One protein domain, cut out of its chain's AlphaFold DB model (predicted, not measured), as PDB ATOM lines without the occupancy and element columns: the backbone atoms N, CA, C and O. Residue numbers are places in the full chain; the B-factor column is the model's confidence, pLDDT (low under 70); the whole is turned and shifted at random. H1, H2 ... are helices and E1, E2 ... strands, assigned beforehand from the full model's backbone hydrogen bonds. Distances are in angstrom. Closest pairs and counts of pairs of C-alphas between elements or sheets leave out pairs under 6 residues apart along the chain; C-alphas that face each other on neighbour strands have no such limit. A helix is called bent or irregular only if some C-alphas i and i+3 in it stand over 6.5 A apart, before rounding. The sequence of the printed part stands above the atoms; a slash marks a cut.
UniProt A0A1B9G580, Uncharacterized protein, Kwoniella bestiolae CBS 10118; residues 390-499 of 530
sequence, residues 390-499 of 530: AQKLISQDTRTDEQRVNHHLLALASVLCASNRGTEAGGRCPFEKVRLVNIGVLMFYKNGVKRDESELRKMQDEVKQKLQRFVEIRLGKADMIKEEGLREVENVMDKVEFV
ATOM      1  N   ALA A 390     -41.465  58.877 -15.839       47.38
ATOM      2  CA  ALA A 390     -42.087  57.760 -16.505       47.38
ATOM      3  C   ALA A 390     -42.111  58.093 -17.986       47.38
ATOM      4  O   ALA A 390     -42.901  58.926 -18.434       47.38
ATOM      5  N   GLN A 391     -41.238  57.462 -18.764       45.75
ATOM      6  CA  GLN A 391     -41.425  57.471 -20.205       45.75
ATOM      7  C   GLN A 391     -42.821  56.889 -20.484       45.75
ATOM      8  O   GLN A 391     -43.223  55.924 -19.831       45.75
ATOM      9  N   LYS A 392     -43.591  57.502 -21.393       46.94
ATOM     10  CA  LYS A 392     -44.900  56.961 -21.781       46.94
ATOM     11  C   LYS A 392     -44.722  55.477 -22.119       46.94
ATOM     12  O   LYS A 392     -43.894  55.149 -22.968       46.94
ATOM     13  N   LEU A 393     -45.470  54.600 -21.440       43.53
ATOM     14  CA  LEU A 393     -45.305  53.139 -21.544       43.53
ATOM     15  C   LEU A 393     -45.540  52.635 -22.976       43.53
ATOM     16  O   LEU A 393     -45.070  51.560 -23.355       43.53
ATOM     17  N   ILE A 394     -46.303  53.412 -23.748       47.97
ATOM     18  CA  ILE A 394     -46.610  53.259 -25.168       47.97
ATOM     19  C   ILE A 394     -46.826  54.679 -25.718       47.97
ATOM     20  O   ILE A 394     -47.255  55.564 -24.976       47.97
ATOM     21  N   SER A 395     -46.597  54.917 -27.010       49.12
ATOM     22  CA  SER A 395     -46.923  56.195 -27.676       49.12
ATOM     23  C   SER A 395     -48.378  56.652 -27.462       49.12
ATOM     24  O   SER A 395     -48.655  57.848 -27.512       49.12
ATOM     25  N   GLN A 396     -49.279  55.712 -27.159       53.84
ATOM     26  CA  GLN A 396     -50.702  55.923 -26.888       53.84
ATOM     27  C   GLN A 396     -51.058  56.046 -25.394       53.84
ATOM     28  O   GLN A 396     -52.233  56.162 -25.065       53.84
ATOM     29  N   ASP A 397     -50.090  56.001 -24.470       59.69
ATOM     30  CA  ASP A 397     -50.384  56.137 -23.038       59.69
ATOM     31  C   ASP A 397     -50.835  57.574 -22.713       59.69
ATOM     32  O   ASP A 397     -50.036  58.519 -22.742       59.69
ATOM     33  N   THR A 398     -52.131  57.728 -22.431       73.31
ATOM     34  CA  THR A 398     -52.792  58.995 -22.085       73.31
ATOM     35  C   THR A 398     -52.797  59.280 -20.585       73.31
ATOM     36  O   THR A 398     -53.224  60.360 -20.181       73.31
ATOM     37  N   ARG A 399     -52.311  58.348 -19.750       68.69
ATOM     38  CA  ARG A 399     -52.317  58.513 -18.291       68.69
ATOM     39  C   ARG A 399     -51.401  59.650 -17.851       68.69
ATOM     40  O   ARG A 399     -50.292  59.796 -18.381       68.69
ATOM     41  N   THR A 400     -51.838  60.403 -16.845       77.00
ATOM     42  CA  THR A 400     -51.007  61.394 -16.141       77.00
ATOM     43  C   THR A 400     -49.882  60.703 -15.366       77.00
ATOM     44  O   THR A 400     -49.946  59.501 -15.099       77.00
ATOM     45  N   ASP A 401     -48.838  61.441 -14.987       68.50
ATOM     46  CA  ASP A 401     -47.719  60.857 -14.234       68.50
ATOM     47  C   ASP A 401     -48.176  60.295 -12.876       68.50
ATOM     48  O   ASP A 401     -47.766  59.201 -12.492       68.50
ATOM     49  N   GLU A 402     -49.129  60.954 -12.212       76.88
ATOM     50  CA  GLU A 402     -49.767  60.436 -10.997       76.88
ATOM     51  C   GLU A 402     -50.517  59.118 -11.242       76.88
ATOM     52  O   GLU A 402     -50.373  58.162 -10.478       76.88
ATOM     53  N   GLN A 403     -51.280  59.023 -12.334       71.56
ATOM     54  CA  GLN A 403     -51.973  57.787 -12.702       71.56
ATOM     55  C   GLN A 403     -50.991  56.649 -13.015       71.56
ATOM     56  O   GLN A 403     -51.272  55.493 -12.694       71.56
ATOM     57  N   ARG A 404     -49.827  56.950 -13.609       66.75
ATOM     58  CA  ARG A 404     -48.765  55.954 -13.837       66.75
ATOM     59  C   ARG A 404     -48.163  55.472 -12.521       66.75
ATOM     60  O   ARG A 404     -48.013  54.267 -12.339       66.75
ATOM     61  N   VAL A 405     -47.883  56.375 -11.586       71.19
ATOM     62  CA  VAL A 405     -47.379  56.014 -10.251       71.19
ATOM     63  C   VAL A 405     -48.385  55.140  -9.506       71.19
ATOM     64  O   VAL A 405     -48.025  54.059  -9.046       71.19
ATOM     65  N   ASN A 406     -49.660  55.529  -9.475       73.19
ATOM     66  CA  ASN A 406     -50.717  54.724  -8.858       73.19
ATOM     67  C   ASN A 406     -50.839  53.340  -9.516       73.19
ATOM     68  O   ASN A 406     -51.024  52.341  -8.827       73.19
ATOM     69  N   HIS A 407     -50.669  53.253 -10.836       67.69
ATOM     70  CA  HIS A 407     -50.638  51.977 -11.545       67.69
ATOM     71  C   HIS A 407     -49.461  51.086 -11.109       67.69
ATOM     72  O   HIS A 407     -49.659  49.890 -10.884       67.69
ATOM     73  N   HIS A 408     -48.256  51.647 -10.950       68.75
ATOM     74  CA  HIS A 408     -47.092  50.913 -10.442       68.75
ATOM     75  C   HIS A 408     -47.306  50.418  -9.008       68.75
ATOM     76  O   HIS A 408     -47.029  49.255  -8.716       68.75
ATOM     77  N   LEU A 409     -47.856  51.262  -8.132       74.44
ATOM     78  CA  LEU A 409     -48.134  50.897  -6.742       74.44
ATOM     79  C   LEU A 409     -49.242  49.848  -6.622       74.44
ATOM     80  O   LEU A 409     -49.120  48.930  -5.818       74.44
ATOM     81  N   LEU A 410     -50.277  49.910  -7.462       66.94
ATOM     82  CA  LEU A 410     -51.327  48.890  -7.509       66.94
ATOM     83  C   LEU A 410     -50.793  47.533  -7.999       66.94
ATOM     84  O   LEU A 410     -51.183  46.474  -7.494       66.94
ATOM     85  N   ALA A 411     -49.891  47.549  -8.982       64.06
ATOM     86  CA  ALA A 411     -49.209  46.346  -9.445       64.06
ATOM     87  C   ALA A 411     -48.312  45.759  -8.344       64.06
ATOM     88  O   ALA A 411     -48.366  44.555  -8.097       64.06
ATOM     89  N   LEU A 412     -47.564  46.601  -7.627       71.38
ATOM     90  CA  LEU A 412     -46.751  46.175  -6.490       71.38
ATOM     91  C   LEU A 412     -47.610  45.607  -5.349       71.38
ATOM     92  O   LEU A 412     -47.328  44.517  -4.865       71.38
ATOM     93  N   ALA A 413     -48.705  46.273  -4.980       69.00
ATOM     94  CA  ALA A 413     -49.654  45.761  -3.990       69.00
ATOM     95  C   ALA A 413     -50.218  44.392  -4.400       69.00
ATOM     96  O   ALA A 413     -50.364  43.501  -3.571       69.00
ATOM     97  N   SER A 414     -50.476  44.187  -5.695       66.94
ATOM     98  CA  SER A 414     -50.917  42.890  -6.222       66.94
ATOM     99  C   SER A 414     -49.872  41.792  -6.056       66.94
ATOM    100  O   SER A 414     -50.243  40.662  -5.771       66.94
ATOM    101  N   VAL A 415     -48.592  42.125  -6.228       66.94
ATOM    102  CA  VAL A 415     -47.458  41.215  -6.012       66.94
ATOM    103  C   VAL A 415     -47.319  40.865  -4.530       66.94
ATOM    104  O   VAL A 415     -47.161  39.696  -4.188       66.94
ATOM    105  N   LEU A 416     -47.440  41.857  -3.647       71.62
ATOM    106  CA  LEU A 416     -47.364  41.661  -2.198       71.62
ATOM    107  C   LEU A 416     -48.528  40.813  -1.664       71.62
ATOM    108  O   LEU A 416     -48.324  39.963  -0.800       71.62
ATOM    109  N   CYS A 417     -49.727  41.010  -2.217       69.94
ATOM    110  CA  CYS A 417     -50.952  40.309  -1.821       69.94
ATOM    111  C   CYS A 417     -51.217  39.030  -2.630       69.94
ATOM    112  O   CYS A 417     -52.303  38.459  -2.517       69.94
ATOM    113  N   ALA A 418     -50.287  38.593  -3.486       63.00
ATOM    114  CA  ALA A 418     -50.443  37.386  -4.293       63.00
ATOM    115  C   ALA A 418     -50.339  36.133  -3.406       63.00
ATOM    116  O   ALA A 418     -49.326  35.445  -3.391       63.00
ATOM    117  N   SER A 419     -51.384  35.855  -2.630       55.75
ATOM    118  CA  SER A 419     -51.503  34.626  -1.854       55.75
ATOM    119  C   SER A 419     -52.109  33.517  -2.715       55.75
ATOM    120  O   SER A 419     -52.980  33.776  -3.555       55.75
ATOM    121  N   ASN A 420     -51.643  32.280  -2.523       48.72
ATOM    122  CA  ASN A 420     -52.191  31.092  -3.176       48.72
ATOM    123  C   ASN A 420     -53.689  31.004  -2.854       48.72
ATOM    124  O   ASN A 420     -54.065  30.690  -1.730       48.72
ATOM    125  N   ARG A 421     -54.552  31.277  -3.839       42.41
ATOM    126  CA  ARG A 421     -56.026  31.267  -3.728       42.41
ATOM    127  C   ARG A 421     -56.641  29.881  -3.420       42.41
ATOM    128  O   ARG A 421     -57.783  29.640  -3.788       42.41
ATOM    129  N   GLY A 422     -55.906  28.958  -2.803       40.16
ATOM    130  CA  GLY A 422     -56.326  27.566  -2.617       40.16
ATOM    131  C   GLY A 422     -56.129  26.983  -1.221       40.16
ATOM    132  O   GLY A 422     -56.543  25.852  -1.005       40.16
ATOM    133  N   THR A 423     -55.524  27.699  -0.270       40.56
ATOM    134  CA  THR A 423     -55.340  27.191   1.098       40.56
ATOM    135  C   THR A 423     -56.105  28.059   2.083       40.56
ATOM    136  O   THR A 423     -55.851  29.255   2.175       40.56
ATOM    137  N   GLU A 424     -57.006  27.442   2.849       43.59
ATOM    138  CA  GLU A 424     -57.839  28.046   3.907       43.59
ATOM    139  C   GLU A 424     -57.029  28.694   5.054       43.59
ATOM    140  O   GLU A 424     -57.592  29.294   5.966       43.59
ATOM    141  N   ALA A 425     -55.695  28.635   4.999       42.38
ATOM    142  CA  ALA A 425     -54.801  29.388   5.865       42.38
ATOM    143  C   ALA A 425     -54.493  30.759   5.233       42.38
ATOM    144  O   ALA A 425     -53.780  30.850   4.234       42.38
ATOM    145  N   GLY A 426     -55.050  31.815   5.827       44.72
ATOM    146  CA  GLY A 426     -55.076  33.177   5.298       44.72
ATOM    147  C   GLY A 426     -53.773  33.728   4.705       44.72
ATOM    148  O   GLY A 426     -52.679  33.528   5.228       44.72
ATOM    149  N   GLY A 427     -53.939  34.480   3.611       46.34
ATOM    150  CA  GLY A 427     -53.240  35.740   3.324       46.34
ATOM    151  C   GLY A 427     -51.718  35.798   3.470       46.34
ATOM    152  O   GLY A 427     -51.188  36.863   3.778       46.34
ATOM    153  N   ARG A 428     -50.970  34.709   3.270       55.06
ATOM    154  CA  ARG A 428     -49.503  34.787   3.324       55.06
ATOM    155  C   ARG A 428     -48.973  35.478   2.070       55.06
ATOM    156  O   ARG A 428     -49.163  34.985   0.958       55.06
ATOM    157  N   CYS A 429     -48.298  36.614   2.259       58.59
ATOM    158  CA  CYS A 429     -47.430  37.210   1.242       58.59
ATOM    159  C   CYS A 429     -46.427  36.141   0.758       58.59
ATOM    160  O   CYS A 429     -45.839  35.473   1.619       58.59
ATOM    161  N   PRO A 430     -46.210  35.982  -0.564       62.12
ATOM    162  CA  PRO A 430     -45.376  34.910  -1.123       62.12
ATOM    163  C   PRO A 430     -43.876  35.082  -0.830       62.12
ATOM    164  O   PRO A 430     -43.078  34.212  -1.182       62.12
ATOM    165  N   PHE A 431     -43.506  36.194  -0.189       69.50
ATOM    166  CA  PHE A 431     -42.142  36.534   0.189       69.50
ATOM    167  C   PHE A 431     -41.945  36.496   1.707       69.50
ATOM    168  O   PHE A 431     -42.869  36.810   2.468       69.50
ATOM    169  N   GLU A 432     -40.742  36.137   2.158       71.06
ATOM    170  CA  GLU A 432     -40.337  36.338   3.558       71.06
ATOM    171  C   GLU A 432     -39.957  37.803   3.785       71.06
ATOM    172  O   GLU A 432     -40.361  38.386   4.789       71.06
ATOM    173  N   LYS A 433     -39.267  38.419   2.814       80.12
ATOM    174  CA  LYS A 433     -38.894  39.837   2.838       80.12
ATOM    175  C   LYS A 433     -38.936  40.477   1.448       80.12
ATOM    176  O   LYS A 433     -38.520  39.876   0.459       80.12
ATOM    177  N   VAL A 434     -39.381  41.728   1.375       82.00
ATOM    178  CA  VAL A 434     -39.385  42.552   0.161       82.00
ATOM    179  C   VAL A 434     -38.654  43.862   0.433       82.00
ATOM    180  O   VAL A 434     -39.110  44.656   1.241       82.00
ATOM    181  N   ARG A 435     -37.536  44.134  -0.236       85.44
ATOM    182  CA  ARG A 435     -36.819  45.412  -0.145       85.44
ATOM    183  C   ARG A 435     -37.194  46.302  -1.321       85.44
ATOM    184  O   ARG A 435     -37.038  45.907  -2.471       85.44
ATOM    185  N   LEU A 436     -37.652  47.514  -1.046       85.38
ATOM    186  CA  LEU A 436     -37.958  48.545  -2.032       85.38
ATOM    187  C   LEU A 436     -36.899  49.642  -1.918       85.38
ATOM    188  O   LEU A 436     -36.964  50.519  -1.052       85.38
ATOM    189  N   VAL A 437     -35.897  49.562  -2.789       80.88
ATOM    190  CA  VAL A 437     -34.747  50.464  -2.805       80.88
ATOM    191  C   VAL A 437     -35.071  51.680  -3.657       80.88
ATOM    192  O   VAL A 437     -35.376  51.558  -4.843       80.88
ATOM    193  N   ASN A 438     -34.951  52.861  -3.057       82.31
ATOM    194  CA  ASN A 438     -35.098  54.154  -3.717       82.31
ATOM    195  C   ASN A 438     -36.494  54.395  -4.326       82.31
ATOM    196  O   ASN A 438     -36.647  55.163  -5.266       82.31
ATOM    197  N   ILE A 439     -37.544  53.770  -3.784       83.06
ATOM    198  CA  ILE A 439     -38.913  53.882  -4.324       83.06
ATOM    199  C   ILE A 439     -39.480  55.316  -4.293       83.06
ATOM    200  O   ILE A 439     -40.371  55.650  -5.073       83.06
ATOM    201  N   GLY A 440     -38.923  56.195  -3.450       78.94
ATOM    202  CA  GLY A 440     -39.281  57.615  -3.392       78.94
ATOM    203  C   GLY A 440     -39.117  58.356  -4.727       78.94
ATOM    204  O   GLY A 440     -39.809  59.349  -4.948       78.94
ATOM    205  N   VAL A 441     -38.300  57.850  -5.663       76.00
ATOM    206  CA  VAL A 441     -38.172  58.434  -7.015       76.00
ATOM    207  C   VAL A 441     -39.488  58.452  -7.789       76.00
ATOM    208  O   VAL A 441     -39.667  59.297  -8.664       76.00
ATOM    209  N   LEU A 442     -40.448  57.589  -7.434       73.94
ATOM    210  CA  LEU A 442     -41.796  57.631  -8.001       73.94
ATOM    211  C   LEU A 442     -42.496  58.973  -7.739       73.94
ATOM    212  O   LEU A 442     -43.401  59.320  -8.484       73.94
ATOM    213  N   MET A 443     -42.074  59.754  -6.740       79.25
ATOM    214  CA  MET A 443     -42.654  61.063  -6.406       79.25
ATOM    215  C   MET A 443     -41.929  62.252  -7.041       79.25
ATOM    216  O   MET A 443     -42.312  63.401  -6.805       79.25
ATOM    217  N   PHE A 444     -40.919  62.020  -7.882       77.38
ATOM    218  CA  PHE A 444     -40.208  63.105  -8.562       77.38
ATOM    219  C   PHE A 444     -41.122  63.933  -9.485       77.38
ATOM    220  O   PHE A 444     -40.809  65.087  -9.756       77.38
ATOM    221  N   TYR A 445     -42.259  63.396  -9.956       73.12
ATOM    222  CA  TYR A 445     -43.181  64.156 -10.820       73.12
ATOM    223  C   TYR A 445     -43.843  65.306 -10.049       73.12
ATOM    224  O   TYR A 445     -44.187  66.329 -10.630       73.12
ATOM    225  N   LYS A 446     -44.007  65.125  -8.733       77.94
ATOM    226  CA  LYS A 446     -44.621  66.080  -7.811       77.94
ATOM    227  C   LYS A 446     -43.578  67.001  -7.181       77.94
ATOM    228  O   LYS A 446     -43.814  68.194  -7.049       77.94
ATOM    229  N   ASN A 447     -42.435  66.444  -6.778       76.75
ATOM    230  CA  ASN A 447     -41.441  67.151  -5.963       76.75
ATOM    231  C   ASN A 447     -40.183  67.577  -6.743       76.75
ATOM    232  O   ASN A 447     -39.304  68.229  -6.181       76.75
ATOM    233  N   GLY A 448     -40.077  67.213  -8.023       69.94
ATOM    234  CA  GLY A 448     -38.847  67.336  -8.802       69.94
ATOM    235  C   GLY A 448     -37.792  66.296  -8.411       69.94
ATOM    236  O   GLY A 448     -37.974  65.494  -7.494       69.94
ATOM    237  N   VAL A 449     -36.660  66.306  -9.119       71.94
ATOM    238  CA  VAL A 449     -35.510  65.452  -8.787       71.94
ATOM    239  C   VAL A 449     -34.828  66.018  -7.546       71.94
ATOM    240  O   VAL A 449     -34.092  67.003  -7.628       71.94
ATOM    241  N   LYS A 450     -35.075  65.393  -6.394       73.00
ATOM    242  CA  LYS A 450     -34.402  65.729  -5.136       73.00
ATOM    243  C   LYS A 450     -33.260  64.760  -4.862       73.00
ATOM    244  O   LYS A 450     -33.334  63.585  -5.207       73.00
ATOM    245  N   ARG A 451     -32.190  65.280  -4.264       68.25
ATOM    246  CA  ARG A 451     -30.998  64.506  -3.868       68.25
ATOM    247  C   ARG A 451     -30.722  64.576  -2.371       68.25
ATOM    248  O   ARG A 451     -29.832  63.885  -1.898       68.25
ATOM    249  N   ASP A 452     -31.457  65.422  -1.657       80.38
ATOM    250  CA  ASP A 452     -31.343  65.525  -0.212       80.38
ATOM    251  C   ASP A 452     -31.992  64.307   0.456       80.38
ATOM    252  O   ASP A 452     -33.093  63.895   0.083       80.38
ATOM    253  N   GLU A 453     -31.305  63.732   1.440       82.62
ATOM    254  CA  GLU A 453     -31.745  62.520   2.129       82.62
ATOM    255  C   GLU A 453     -33.098  62.717   2.826       82.62
ATOM    256  O   GLU A 453     -33.966  61.848   2.751       82.62
ATOM    257  N   SER A 454     -33.315  63.874   3.460       86.94
ATOM    258  CA  SER A 454     -34.556  64.160   4.184       86.94
ATOM    259  C   SER A 454     -35.747  64.289   3.232       86.94
ATOM    260  O   SER A 454     -36.832  63.767   3.503       86.94
ATOM    261  N   GLU A 455     -35.533  64.905   2.066       85.38
ATOM    262  CA  GLU A 455     -36.548  65.010   1.020       85.38
ATOM    263  C   GLU A 455     -36.849  63.641   0.392       85.38
ATOM    264  O   GLU A 455     -38.015  63.315   0.159       85.38
ATOM    265  N   LEU A 456     -35.821  62.817   0.159       80.81
ATOM    266  CA  LEU A 456     -35.973  61.452  -0.351       80.81
ATOM    267  C   LEU A 456     -36.765  60.566   0.618       80.81
ATOM    268  O   LEU A 456     -37.664  59.849   0.174       80.81
ATOM    269  N   ARG A 457     -36.502  60.663   1.927       88.31
ATOM    270  CA  ARG A 457     -37.277  59.955   2.960       88.31
ATOM    271  C   ARG A 457     -38.727  60.420   2.995       88.31
ATOM    272  O   ARG A 457     -39.622  59.586   2.941       88.31
ATOM    273  N   LYS A 458     -38.980  61.732   2.942       91.44
ATOM    274  CA  LYS A 458     -40.349  62.271   2.881       91.44
ATOM    275  C   LYS A 458     -41.123  61.754   1.661       91.44
ATOM    276  O   LYS A 458     -42.300  61.415   1.762       91.44
ATOM    277  N   MET A 459     -40.469  61.678   0.502       86.81
ATOM    278  CA  MET A 459     -41.066  61.099  -0.704       86.81
ATOM    279  C   MET A 459     -41.320  59.596  -0.565       86.81
ATOM    280  O   MET A 459     -42.355  59.106  -1.012       86.81
ATOM    281  N   GLN A 460     -40.398  58.864   0.057       89.19
ATOM    282  CA  GLN A 460     -40.549  57.440   0.341       89.19
ATOM    283  C   GLN A 460     -41.706  57.168   1.311       89.19
ATOM    284  O   GLN A 460     -42.473  56.238   1.072       89.19
ATOM    285  N   ASP A 461     -41.890  58.008   2.331       91.38
ATOM    286  CA  ASP A 461     -43.012  57.932   3.269       91.38
ATOM    287  C   ASP A 461     -44.354  58.168   2.565       91.38
ATOM    288  O   ASP A 461     -45.312  57.428   2.796       91.38
ATOM    289  N   GLU A 462     -44.423  59.132   1.638       91.25
ATOM    290  CA  GLU A 462     -45.627  59.351   0.825       91.25
ATOM    291  C   GLU A 462     -45.951  58.116  -0.035       91.25
ATOM    292  O   GLU A 462     -47.106  57.688  -0.115       91.25
ATOM    293  N   VAL A 463     -44.938  57.489  -0.646       88.00
ATOM    294  CA  VAL A 463     -45.138  56.245  -1.405       88.00
ATOM    295  C   VAL A 463     -45.568  55.095  -0.500       88.00
ATOM    296  O   VAL A 463     -46.459  54.335  -0.876       88.00
ATOM    297  N   LYS A 464     -44.971  54.969   0.688       92.25
ATOM    298  CA  LYS A 464     -45.321  53.943   1.674       92.25
ATOM    299  C   LYS A 464     -46.794  54.046   2.072       92.25
ATOM    300  O   LYS A 464     -47.493  53.038   2.023       92.25
ATOM    301  N   GLN A 465     -47.278  55.252   2.373       90.88
ATOM    302  CA  GLN A 465     -48.689  55.496   2.696       90.88
ATOM    303  C   GLN A 465     -49.617  55.122   1.531       90.88
ATOM    304  O   GLN A 465     -50.621  54.437   1.726       90.88
ATOM    305  N   LYS A 466     -49.266  55.511   0.294       90.38
ATOM    306  CA  LYS A 466     -50.039  55.128  -0.901       90.38
ATOM    307  C   LYS A 466     -50.054  53.612  -1.108       90.38
ATOM    308  O   LYS A 466     -51.105  53.052  -1.411       90.38
ATOM    309  N   LEU A 467     -48.912  52.943  -0.945       86.62
ATOM    310  CA  LEU A 467     -48.797  51.494  -1.098       86.62
ATOM    311  C   LEU A 467     -49.636  50.749  -0.057       86.62
ATOM    312  O   LEU A 467     -50.365  49.834  -0.432       86.62
ATOM    313  N   GLN A 468     -49.585  51.173   1.207       89.56
ATOM    314  CA  GLN A 468     -50.399  50.610   2.284       89.56
ATOM    315  C   GLN A 468     -51.895  50.693   1.950       89.56
ATOM    316  O   GLN A 468     -52.589  49.678   1.991       89.56
ATOM    317  N   ARG A 469     -52.367  51.854   1.477       86.56
ATOM    318  CA  ARG A 469     -53.758  52.024   1.033       86.56
ATOM    319  C   ARG A 469     -54.127  51.094  -0.128       86.56
ATOM    320  O   ARG A 469     -55.229  50.555  -0.175       86.56
ATOM    321  N   PHE A 470     -53.223  50.872  -1.084       82.56
ATOM    322  CA  PHE A 470     -53.480  49.914  -2.164       82.56
ATOM    323  C   PHE A 470     -53.499  48.461  -1.677       82.56
ATOM    324  O   PHE A 470     -54.273  47.669  -2.209       82.56
ATOM    325  N   VAL A 471     -52.697  48.104  -0.672       82.06
ATOM    326  CA  VAL A 471     -52.752  46.785  -0.021       82.06
ATOM    327  C   VAL A 471     -54.094  46.598   0.694       82.06
ATOM    328  O   VAL A 471     -54.754  45.588   0.462       82.06
ATOM    329  N   GLU A 472     -54.558  47.594   1.455       82.88
ATOM    330  CA  GLU A 472     -55.886  47.600   2.100       82.88
ATOM    331  C   GLU A 472     -57.017  47.349   1.092       82.88
ATOM    332  O   GLU A 472     -57.870  46.478   1.295       82.88
ATOM    333  N   ILE A 473     -56.984  48.062  -0.042       79.69
ATOM    334  CA  ILE A 473     -57.943  47.882  -1.141       79.69
ATOM    335  C   ILE A 473     -57.852  46.462  -1.717       79.69
ATOM    336  O   ILE A 473     -58.876  45.833  -1.979       79.69
ATOM    337  N   ARG A 474     -56.639  45.931  -1.931       74.69
ATOM    338  CA  ARG A 474     -56.450  44.609  -2.557       74.69
ATOM    339  C   ARG A 474     -56.876  43.452  -1.670       74.69
ATOM    340  O   ARG A 474     -57.315  42.439  -2.213       74.69
ATOM    341  N   LEU A 475     -56.794  43.611  -0.357       74.19
ATOM    342  CA  LEU A 475     -57.301  42.634   0.601       74.19
ATOM    343  C   LEU A 475     -58.824  42.742   0.814       74.19
ATOM    344  O   LEU A 475     -59.381  41.952   1.570       74.19
ATOM    345  N   GLY A 476     -59.513  43.678   0.141       65.44
ATOM    346  CA  GLY A 476     -60.969  43.839   0.234       65.44
ATOM    347  C   GLY A 476     -61.438  44.378   1.587       65.44
ATOM    348  O   GLY A 476     -62.582  44.164   1.972       65.44
ATOM    349  N   LYS A 477     -60.547  45.049   2.324       63.81
ATOM    350  CA  LYS A 477     -60.748  45.449   3.726       63.81
ATOM    351  C   LYS A 477     -60.955  46.951   3.916       63.81
ATOM    352  O   LYS A 477     -61.043  47.405   5.050       63.81
ATOM    353  N   ALA A 478     -61.086  47.701   2.823       55.84
ATOM    354  CA  ALA A 478     -61.273  49.152   2.840       55.84
ATOM    355  C   ALA A 478     -62.521  49.604   3.630       55.84
ATOM    356  O   ALA A 478     -62.480  50.661   4.250       55.84
ATOM    357  N   ASP A 479     -63.574  48.776   3.675       53.03
ATOM    358  CA  ASP A 479     -64.835  49.092   4.368       53.03
ATOM    359  C   ASP A 479     -65.016  48.320   5.692       53.03
ATOM    360  O   ASP A 479     -65.977  48.540   6.431       53.03
ATOM    361  N   MET A 480     -64.090  47.414   6.033       50.72
ATOM    362  CA  MET A 480     -64.141  46.630   7.269       50.72
ATOM    363  C   MET A 480     -63.150  47.183   8.291       50.72
ATOM    364  O   MET A 480     -62.016  46.721   8.398       50.72
ATOM    365  N   ILE A 481     -63.624  48.122   9.111       52.62
ATOM    366  CA  ILE A 481     -62.990  48.548  10.368       52.62
ATOM    367  C   ILE A 481     -63.095  47.391  11.382       52.62
ATOM    368  O   ILE A 481     -63.836  47.445  12.360       52.62
ATOM    369  N   LYS A 482     -62.425  46.272  11.117       58.81
ATOM    370  CA  LYS A 482     -62.215  45.198  12.092       58.81
ATOM    371  C   LYS A 482     -60.714  45.077  12.312       58.81
ATOM    372  O   LYS A 482     -59.955  45.131  11.350       58.81
ATOM    373  N   GLU A 483     -60.282  44.908  13.560       63.69
ATOM    374  CA  GLU A 483     -58.861  44.794  13.946       63.69
ATOM    375  C   GLU A 483     -58.098  43.721  13.142       63.69
ATOM    376  O   GLU A 483     -56.911  43.857  12.861       63.69
ATOM    377  N   GLU A 484     -58.799  42.676  12.700       63.66
ATOM    378  CA  GLU A 484     -58.277  41.605  11.842       63.66
ATOM    379  C   GLU A 484     -57.919  42.085  10.421       63.66
ATOM    380  O   GLU A 484     -57.051  41.530   9.742       63.66
ATOM    381  N   GLY A 485     -58.563  43.159   9.963       64.56
ATOM    382  CA  GLY A 485     -58.258  43.827   8.708       64.56
ATOM    383  C   GLY A 485     -56.901  44.519   8.730       64.56
ATOM    384  O   GLY A 485     -56.055  44.253   7.875       64.56
ATOM    385  N   LEU A 486     -56.688  45.338   9.763       69.94
ATOM    386  CA  LEU A 486     -55.426  46.036  10.003       69.94
ATOM    387  C   LEU A 486     -54.269  45.065  10.234       69.94
ATOM    388  O   LEU A 486     -53.223  45.231   9.615       69.94
ATOM    389  N   ARG A 487     -54.473  44.005  11.029       75.50
ATOM    390  CA  ARG A 487     -53.424  43.010  11.298       75.50
ATOM    391  C   ARG A 487     -52.875  42.351  10.037       75.50
ATOM    392  O   ARG A 487     -51.684  42.087   9.958       75.50
ATOM    393  N   GLU A 488     -53.706  42.064   9.038       76.25
ATOM    394  CA  GLU A 488     -53.210  41.469   7.790       76.25
ATOM    395  C   GLU A 488     -52.442  42.460   6.914       76.25
ATOM    396  O   GLU A 488     -51.451  42.080   6.291       76.25
ATOM    397  N   VAL A 489     -52.874  43.721   6.877       81.38
ATOM    398  CA  VAL A 489     -52.145  44.782   6.171       81.38
ATOM    399  C   VAL A 489     -50.781  44.989   6.828       81.38
ATOM    400  O   VAL A 489     -49.776  45.020   6.121       81.38
ATOM    401  N   GLU A 490     -50.736  45.055   8.161       82.81
ATOM    402  CA  GLU A 490     -49.498  45.104   8.944       82.81
ATOM    403  C   GLU A 490     -48.617  43.886   8.648       82.81
ATOM    404  O   GLU A 490     -47.478  44.061   8.237       82.81
ATOM    405  N   ASN A 491     -49.162  42.666   8.677       82.94
ATOM    406  CA  ASN A 491     -48.410  41.449   8.351       82.94
ATOM    407  C   ASN A 491     -47.777  41.467   6.944       82.94
ATOM    408  O   ASN A 491     -46.707  40.890   6.735       82.94
ATOM    409  N   VAL A 492     -48.440  42.071   5.950       82.44
ATOM    410  CA  VAL A 492     -47.876  42.231   4.598       82.44
ATOM    411  C   VAL A 492     -46.809  43.322   4.589       82.44
ATOM    412  O   VAL A 492     -45.738  43.117   4.016       82.44
ATOM    413  N   MET A 493     -47.082  44.468   5.213       87.38
ATOM    414  CA  MET A 493     -46.190  45.628   5.216       87.38
ATOM    415  C   MET A 493     -44.950  45.438   6.101       87.38
ATOM    416  O   MET A 493     -43.905  45.988   5.766       87.38
ATOM    417  N   ASP A 494     -45.009  44.608   7.143       86.94
ATOM    418  CA  ASP A 494     -43.877  44.239   8.008       86.94
ATOM    419  C   ASP A 494     -42.784  43.482   7.250       86.94
ATOM    420  O   ASP A 494     -41.602  43.527   7.594       86.94
ATOM    421  N   LYS A 495     -43.168  42.811   6.161       85.06
ATOM    422  CA  LYS A 495     -42.229  42.153   5.252       85.06
ATOM    423  C   LYS A 495     -41.564  43.139   4.294       85.06
ATOM    424  O   LYS A 495     -40.592  42.765   3.639       85.06
ATOM    425  N   VAL A 496     -42.076  44.367   4.178       88.50
ATOM    426  CA  VAL A 496     -41.601  45.373   3.227       88.50
ATOM    427  C   VAL A 496     -40.607  46.321   3.898       88.50
ATOM    428  O   VAL A 496     -40.958  47.162   4.721       88.50
ATOM    429  N   GLU A 497     -39.349  46.239   3.483       91.19
ATOM    430  CA  GLU A 497     -38.288  47.150   3.893       91.19
ATOM    431  C   GLU A 497     -38.107  48.266   2.859       91.19
ATOM    432  O   GLU A 497     -37.942  48.023   1.665       91.19
ATOM    433  N   PHE A 498     -38.082  49.506   3.330       90.38
ATOM    434  CA  PHE A 498     -37.873  50.701   2.524       90.38
ATOM    435  C   PHE A 498     -36.436  51.185   2.730       90.38
ATOM    436  O   PHE A 498     -36.063  51.514   3.850       90.38
ATOM    437  N   VAL A 499     -35.629  51.220   1.664       87.81
ATOM    438  CA  VAL A 499     -34.183  51.514   1.756       87.81
ATOM    439  C   VAL A 499     -33.811  52.621   0.775       87.81
ATOM    440  O   VAL A 499     -34.326  52.643  -0.344       87.81
TER     441      VAL A 499
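What this domain is: This is residues 390 to 499 of the 530 residues of an uncharacterized protein of Kwoniella bestiolae CBS 10118 (UniProt A0A1B9G580). The long helix H3 and helix H1 make a V, meeting towards their last residues, and the short, uneven helix H2 packs in its mouth, on the first part of H1 and on H3. H4 packs on H3 near the closed end of the V, and a small parallel two-stranded ribbon, E1 and E2, lies along one side, with E2 the nearer to H3. The printed part has 110 residues, with four named helices and two named strands in the order H1, E1, H2, H3, H4, E2, and its class is mostly helix. It is only just compact, close to loose, with a radius of gyration of the C-alphas of 15.4 A, and spans 44 by 36 by 26 A.

How they stand to each other: Start at the hub, H3, residues 453 to 474, which touches three helices, in mostly crossed packing. With its residues 466 to 474 alone it touches H1, residues 401 to 416, the same way at a steep tilt of 62 degrees; look at the closest C-alphas, Ala 413 and Val 471, 5.1 A apart. With 456 to 463 alone it touches H2, residues 439 to 447, about perpendicular at 76 degrees; the closest C-alphas, Gly 440 and Gln 460, are 3.9 A apart. With 468 to 472 alone it touches H4, residues 483 to 493, opposite ways at a steep tilt of 50 degrees; the closest C-alphas, Glu 472 and Val 489, are 6.2 A apart. H2 and H4 are apart. Next find E1, residues 431 to 437, and E2, residues 496 to 499, parallel neighbours at 26 degrees: N 436 and O 497 are within hydrogen-bond range at 2.8 A. E1, H2 H3 H4 and E2 form a strand-helix-strand unit, two parallel neighbour strands with helices between. Every O i to N i+4 pair is within range in H1, H3 and H4; in H2 it is 1 of 5, with 4 of 6 O i to N i+3 pairs.

Where its parts are: Find C-alpha 401 at (-47.719, 60.857, -14.234), where H1 begins its 22.7 A. E1 covers 16.1 A and H2 13.6 A; H2 is irregular, with C-alphas 442 and 445 7.2 A apart. From C-alpha 453 at (-31.745, 62.520, 2.129) H3 runs 30.9 A, H4 15.4 A and E2 9.7 A, to C-alpha 499 at (-34.183, 51.514, 1.756).

The domain as a whole: The C-alphas farthest apart, Glu 424 and Asp 452, are 46.1 A apart. The printed part has no cut; H1 to E1 is the long link. Mean pLDDT of the printed part is 71.6; 46 residues are under 70, among them 390 to 397, 417 to 431 and 476 to 486.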